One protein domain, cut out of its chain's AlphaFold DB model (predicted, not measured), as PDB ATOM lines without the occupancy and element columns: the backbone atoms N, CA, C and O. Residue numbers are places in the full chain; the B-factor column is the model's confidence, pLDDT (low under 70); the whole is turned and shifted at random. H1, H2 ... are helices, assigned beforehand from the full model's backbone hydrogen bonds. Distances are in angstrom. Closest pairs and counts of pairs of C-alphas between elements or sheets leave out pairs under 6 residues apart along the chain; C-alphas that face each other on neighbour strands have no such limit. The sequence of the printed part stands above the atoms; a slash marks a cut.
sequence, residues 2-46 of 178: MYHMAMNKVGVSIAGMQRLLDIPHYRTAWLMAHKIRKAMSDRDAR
ATOM      1  N   MET A   2       2.113  -0.603 -19.307       86.06
ATOM      2  CA  MET A   2       2.527  -0.281 -20.684       86.06
ATOM      3  C   MET A   2       1.458  -0.559 -21.756       86.06
ATOM      4  O   MET A   2       1.171   0.318 -22.562       86.06
ATOM      5  N   TYR A   3       0.807  -1.727 -21.712       87.56
ATOM      6  CA  TYR A   3      -0.263  -2.102 -22.650       87.56
ATOM      7  C   TYR A   3      -1.413  -1.078 -22.683       87.56
ATOM      8  O   TYR A   3      -1.796  -0.597 -23.745       87.56
ATOM      9  N   HIS A   4      -1.900  -0.661 -21.512       86.38
ATOM     10  CA  HIS A   4      -2.970   0.338 -21.394       86.38
ATOM     11  C   HIS A   4      -2.553   1.741 -21.837       86.38
ATOM     12  O   HIS A   4      -3.393   2.499 -22.315       86.38
ATOM     13  N   MET A   5      -1.272   2.089 -21.706       84.12
ATOM     14  CA  MET A   5      -0.752   3.360 -22.216       84.12
ATOM     15  C   MET A   5      -0.606   3.355 -23.740       84.12
ATOM     16  O   MET A   5      -0.820   4.391 -24.357       84.12
ATOM     17  N   ALA A   6      -0.290   2.206 -24.345       82.81
ATOM     18  CA  ALA A   6      -0.139   2.081 -25.792       82.81
ATOM     19  C   ALA A   6      -1.484   1.999 -26.543       82.81
ATOM     20  O   ALA A   6      -1.594   2.521 -27.646       82.81
ATOM     21  N   MET A   7      -2.513   1.369 -25.959       82.56
ATOM     22  CA  MET A   7      -3.825   1.200 -26.614       82.56
ATOM     23  C   MET A   7      -4.691   2.476 -26.620       82.56
ATOM     24  O   MET A   7      -5.564   2.635 -27.469       82.56
ATOM     25  N   ASN A   8      -4.502   3.369 -25.642       78.25
ATOM     26  CA  ASN A   8      -5.418   4.483 -25.401       78.25
ATOM     27  C   ASN A   8      -4.935   5.760 -26.090       78.25
ATOM     28  O   ASN A   8      -4.011   6.422 -25.622       78.25
ATOM     29  N   LYS A   9      -5.641   6.170 -27.149       68.81
ATOM     30  CA  LYS A   9      -5.357   7.400 -27.912       68.81
ATOM     31  C   LYS A   9      -5.462   8.690 -27.082       68.81
ATOM     32  O   LYS A   9      -4.822   9.681 -27.408       68.81
ATOM     33  N   VAL A  10      -6.290   8.695 -26.035       73.44
ATOM     34  CA  VAL A  10      -6.660   9.909 -25.275       73.44
ATOM     35  C   VAL A  10      -5.805  10.097 -24.010       73.44
ATOM     36  O   VAL A  10      -5.995  11.044 -23.252       73.44
ATOM     37  N   GLY A  11      -4.838   9.204 -23.779       72.06
ATOM     38  CA  GLY A  11      -4.096   9.130 -22.526       72.06
ATOM     39  C   GLY A  11      -4.880   8.419 -21.420       72.06
ATOM     40  O   GLY A  11      -6.095   8.243 -21.484       72.06
ATOM     41  N   VAL A  12      -4.157   7.966 -20.397       81.81
ATOM     42  CA  VAL A  12      -4.699   7.198 -19.266       81.81
ATOM     43  C   VAL A  12      -4.398   7.917 -17.958       81.81
ATOM     44  O   VAL A  12      -3.281   8.400 -17.747       81.81
ATOM     45  N   SER A  13      -5.390   7.983 -17.066       87.31
ATOM     46  CA  SER A  13      -5.218   8.588 -15.745       87.31
ATOM     47  C   SER A  13      -4.359   7.686 -14.856       87.31
ATOM     48  O   SER A  13      -4.570   6.478 -14.777       87.31
ATOM     49  N   ILE A  14      -3.381   8.265 -14.153       88.12
ATOM     50  CA  ILE A  14      -2.461   7.494 -13.296       88.12
ATOM     51  C   ILE A  14      -3.231   6.826 -12.148       88.12
ATOM     52  O   ILE A  14      -2.968   5.674 -11.826       88.12
ATOM     53  N   ALA A  15      -4.227   7.514 -11.583       87.31
ATOM     54  CA  ALA A  15      -5.102   6.958 -10.552       87.31
ATOM     55  C   ALA A  15      -5.978   5.804 -11.081       87.31
ATOM     56  O   ALA A  15      -6.168   4.811 -10.385       87.31
ATOM     57  N   GLY A  16      -6.473   5.891 -12.323       88.88
ATOM     58  CA  GLY A  16      -7.193   4.786 -12.963       88.88
ATOM     59  C   GLY A  16      -6.284   3.580 -13.190       88.88
ATOM     60  O   GLY A  16      -6.656   2.452 -12.883       88.88
ATOM     61  N   MET A  17      -5.051   3.830 -13.629       88.44
ATOM     62  CA  MET A  17      -4.031   2.797 -13.797       88.44
ATOM     63  C   MET A  17      -3.597   2.155 -12.477       88.44
ATOM     64  O   MET A  17      -3.303   0.964 -12.461       88.44
ATOM     65  N   GLN A  18      -3.560   2.922 -11.384       91.88
ATOM     66  CA  GLN A  18      -3.275   2.404 -10.048       91.88
ATOM     67  C   GLN A  18      -4.337   1.385  -9.623       91.88
ATOM     68  O   GLN A  18      -3.975   0.296  -9.197       91.88
ATOM     69  N   ARG A  19      -5.624   1.726  -9.785       91.12
ATOM     70  CA  ARG A  19      -6.752   0.842  -9.449       91.12
ATOM     71  C   ARG A  19      -6.789  -0.402 -10.332       91.12
ATOM     72  O   ARG A  19      -7.029  -1.492  -9.843       91.12
ATOM     73  N   LEU A  20      -6.527  -0.237 -11.629       90.56
ATOM     74  CA  LEU A  20      -6.568  -1.334 -12.597       90.56
ATOM     75  C   LEU A  20      -5.457  -2.373 -12.383       90.56
ATOM     76  O   LEU A  20      -5.636  -3.537 -12.715       90.56
ATOM     77  N   LEU A  21      -4.296  -1.942 -11.885       88.94
ATOM     78  CA  LEU A  21      -3.113  -2.790 -11.688       88.94
ATOM     79  C   LEU A  21      -2.851  -3.125 -10.217       88.94
ATOM     80  O   LEU A  21      -1.784  -3.651  -9.915       88.94
ATOM     81  N   ASP A  22      -3.775  -2.754  -9.332       92.56
ATOM     82  CA  ASP A  22      -3.698  -2.946  -7.883       92.56
ATOM     83  C   ASP A  22      -2.357  -2.505  -7.261       92.56
ATOM     84  O   ASP A  22      -1.703  -3.208  -6.494       92.56
ATOM     85  N   ILE A  23      -1.888  -1.311  -7.643       91.88
ATOM     86  CA  ILE A  23      -0.634  -0.766  -7.116       91.88
ATOM     87  C   ILE A  23      -0.925  -0.054  -5.783       91.88
ATOM     88  O   ILE A  23      -1.667   0.934  -5.774       91.88
ATOM     89  N   PRO A  24      -0.280  -0.448  -4.670       88.94
ATOM     90  CA  PRO A  24      -0.610   0.090  -3.348       88.94
ATOM     91  C   PRO A  24      -0.253   1.576  -3.201       88.94
ATOM     92  O   PRO A  24      -0.949   2.332  -2.531       88.94
ATOM     93  N   HIS A  25       0.810   2.032  -3.870       92.31
ATOM     94  CA  HIS A  25       1.334   3.390  -3.724       92.31
ATOM     95  C   HIS A  25       1.195   4.202  -5.016       92.31
ATOM     96  O   HIS A  25       1.778   3.858  -6.050       92.31
ATOM     97  N   TYR A  26       0.525   5.357  -4.937       90.94
ATOM     98  CA  TYR A  26       0.374   6.272  -6.076       90.94
ATOM     99  C   TYR A  26       1.726   6.735  -6.643       90.94
ATOM    100  O   TYR A  26       1.907   6.787  -7.860       90.94
ATOM    101  N   ARG A  27       2.714   7.008  -5.773       91.88
ATOM    102  CA  ARG A  27       4.070   7.427  -6.178       91.88
ATOM    103  C   ARG A  27       4.722   6.411  -7.125       91.88
ATOM    104  O   ARG A  27       5.352   6.810  -8.103       91.88
ATOM    105  N   THR A  28       4.531   5.117  -6.880       92.31
ATOM    106  CA  THR A  28       5.079   4.043  -7.717       92.31
ATOM    107  C   THR A  28       4.397   4.010  -9.082       92.31
ATOM    108  O   THR A  28       5.078   3.993 -10.108       92.31
ATOM    109  N   ALA A  29       3.061   4.088  -9.119       90.88
ATOM    110  CA  ALA A  29       2.305   4.167 -10.372       90.88
ATOM    111  C   ALA A  29       2.693   5.406 -11.203       90.88
ATOM    112  O   ALA A  29       2.872   5.313 -12.420       90.88
ATOM    113  N   TRP A  30       2.885   6.550 -10.542       90.88
ATOM    114  CA  TRP A  30       3.309   7.802 -11.164       90.88
ATOM    115  C   TRP A  30       4.715   7.705 -11.767       90.88
ATOM    116  O   TRP A  30       4.900   8.048 -12.937       90.88
ATOM    117  N   LEU A  31       5.686   7.174 -11.016       93.62
ATOM    118  CA  LEU A  31       7.054   6.963 -11.506       93.62
ATOM    119  C   LEU A  31       7.091   6.006 -12.701       93.62
ATOM    120  O   LEU A  31       7.774   6.282 -13.687       93.62
ATOM    121  N   MET A  32       6.336   4.905 -12.648       91.50
ATOM    122  CA  MET A  32       6.243   3.965 -13.769       91.50
ATOM    123  C   MET A  32       5.655   4.625 -15.017       91.50
ATOM    124  O   MET A  32       6.217   4.482 -16.102       91.50
ATOM    125  N   ALA A  33       4.565   5.384 -14.869       89.62
ATOM    126  CA  ALA A  33       3.958   6.101 -15.986       89.62
ATOM    127  C   ALA A  33       4.942   7.100 -16.617       89.62
ATOM    128  O   ALA A  33       5.036   7.175 -17.840       89.62
ATOM    129  N   HIS A  34       5.715   7.830 -15.807       89.31
ATOM    130  CA  HIS A  34       6.726   8.763 -16.314       89.31
ATOM    131  C   HIS A  34       7.886   8.078 -17.021       89.31
ATOM    132  O   HIS A  34       8.264   8.519 -18.103       89.31
ATOM    133  N   LYS A  35       8.405   6.968 -16.484       91.88
ATOM    134  CA  LYS A  35       9.446   6.180 -17.163       91.88
ATOM    135  C   LYS A  35       8.971   5.665 -18.522       91.88
ATOM    136  O   LYS A  35       9.718   5.742 -19.491       91.88
ATOM    137  N   ILE A  36       7.723   5.201 -18.610       89.38
ATOM    138  CA  ILE A  36       7.132   4.747 -19.877       89.38
ATOM    139  C   ILE A  36       6.989   5.914 -20.855       89.38
ATOM    140  O   ILE A  36       7.421   5.787 -21.995       89.38
ATOM    141  N   ARG A  37       6.448   7.065 -20.425       86.38
ATOM    142  CA  ARG A  37       6.349   8.253 -21.296       86.38
ATOM    143  C   ARG A  37       7.715   8.715 -21.787       86.38
ATOM    144  O   ARG A  37       7.847   9.035 -22.963       86.38
ATOM    145  N   LYS A  38       8.726   8.711 -20.914       86.56
ATOM    146  CA  LYS A  38      10.099   9.062 -21.277       86.56
ATOM    147  C   LYS A  38      10.656   8.085 -22.312       86.56
ATOM    148  O   LYS A  38      11.098   8.525 -23.361       86.56
ATOM    149  N   ALA A  39      10.510   6.778 -22.095       87.31
ATOM    150  CA  ALA A  39      10.935   5.762 -23.057       87.31
ATOM    151  C   ALA A  39      10.195   5.852 -24.407       87.31
ATOM    152  O   ALA A  39      10.801   5.619 -25.452       87.31
ATOM    153  N   MET A  40       8.899   6.193 -24.399       84.44
ATOM    154  CA  MET A  40       8.124   6.443 -25.620       84.44
ATOM    155  C   MET A  40       8.622   7.694 -26.345       84.44
ATOM    156  O   MET A  40       8.839   7.631 -27.547       84.44
ATOM    157  N   SER A  41       8.874   8.789 -25.624       81.81
ATOM    158  CA  SER A  41       9.412  10.033 -26.188       81.81
ATOM    159  C   SER A  41      10.823   9.853 -26.754       81.81
ATOM    160  O   SER A  41      11.089  10.290 -27.867       81.81
ATOM    161  N   ASP A  42      11.703   9.140 -26.050       83.56
ATOM    162  CA  ASP A  42      13.066   8.855 -26.516       83.56
ATOM    163  C   ASP A  42      13.069   7.897 -27.720       83.56
ATOM    164  O   ASP A  42      14.021   7.847 -28.496       83.56
ATOM    165  N   ARG A  43      12.029   7.069 -27.871       79.50
ATOM    166  CA  ARG A  43      11.823   6.264 -29.082       79.50
ATOM    167  C   ARG A  43      11.275   7.119 -30.224       79.50
ATOM    168  O   ARG A  43      11.756   6.962 -31.337       79.50
ATOM    169  N   ASP A  44      10.322   8.005 -29.951       74.75
ATOM    170  CA  ASP A  44       9.734   8.901 -30.952       74.75
ATOM    171  C   ASP A  44      10.781   9.840 -31.565       74.75
ATOM    172  O   ASP A  44      10.879   9.951 -32.779       74.75
ATOM    173  N   ALA A  45      11.663  10.392 -30.727       73.62
ATOM    174  CA  ALA A  45      12.771  11.251 -31.147       73.62
ATOM    175  C   ALA A  45      13.820  10.548 -32.033       73.62
ATOM    176  O   ALA A  45      14.649  11.217 -32.641       73.62
ATOM    177  N   ARG A  46      13.821   9.208 -32.094       73.88
ATOM    178  CA  ARG A  46      14.722   8.433 -32.964       73.88
ATOM    179  C   ARG A  46      14.144   8.169 -34.353       73.88
ATOM    180  O   ARG A  46      14.872   7.667 -35.204       73.88
TER     181      ARG A  46
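AT A GLANCE: This is residues 2 to 46 of the 178 residues of an uncharacterized protein of bacterium enrichment culture clone fosmid MGS-K1 (UniProt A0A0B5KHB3). One long helix, H3, makes the long axis, and two short helices, H1 and H2, lie to one side of it, with H2 packed crosswise on its first part. Residues 41 to 46 stick out at the far end. The printed part has 45 residues with three named helices, in the order H1, H2, H3, and no named strand: all helix. It is only just compact, close to loose, with a radius of gyration of the C-alphas of 10.9 A, and elongated, spanning 34 by 19 by 13 A.

IN THESE COORDINATES: H1 is residues 2 to 7, from C-alpha 2 at (2.527, -0.281, -20.684). H2 is residues 14 to 20. H3, residues 26 to 44, is 26.7 A long and ends with C-alpha 44 at (9.734, 8.901, -30.952).

HOW THE PARTS SIT: H1 and H3 are close but not clearly touching; their closest C-alphas, of Met 2 and Ile 36, are 6.9 A apart. H1 and H2 are near each other. H2 touches H3, which meets it with residues 26 to 33 alone; the closest C-alphas, of Gln 18 and Ala 29, are 5.9 A apart. Their lines are only just about perpendicular, at 70.2 degrees. In H1, H2 and H3 every O i to N i+4 pair is within hydrogen-bond range.

THE WHOLE: The C-alphas farthest apart, of Pro 24 and Arg 46, are 34.4 A apart. The printed part has no cut; the link from H1 to H2 is short, that from H2 to H3 tight. Only residue 9 has pLDDT under 70.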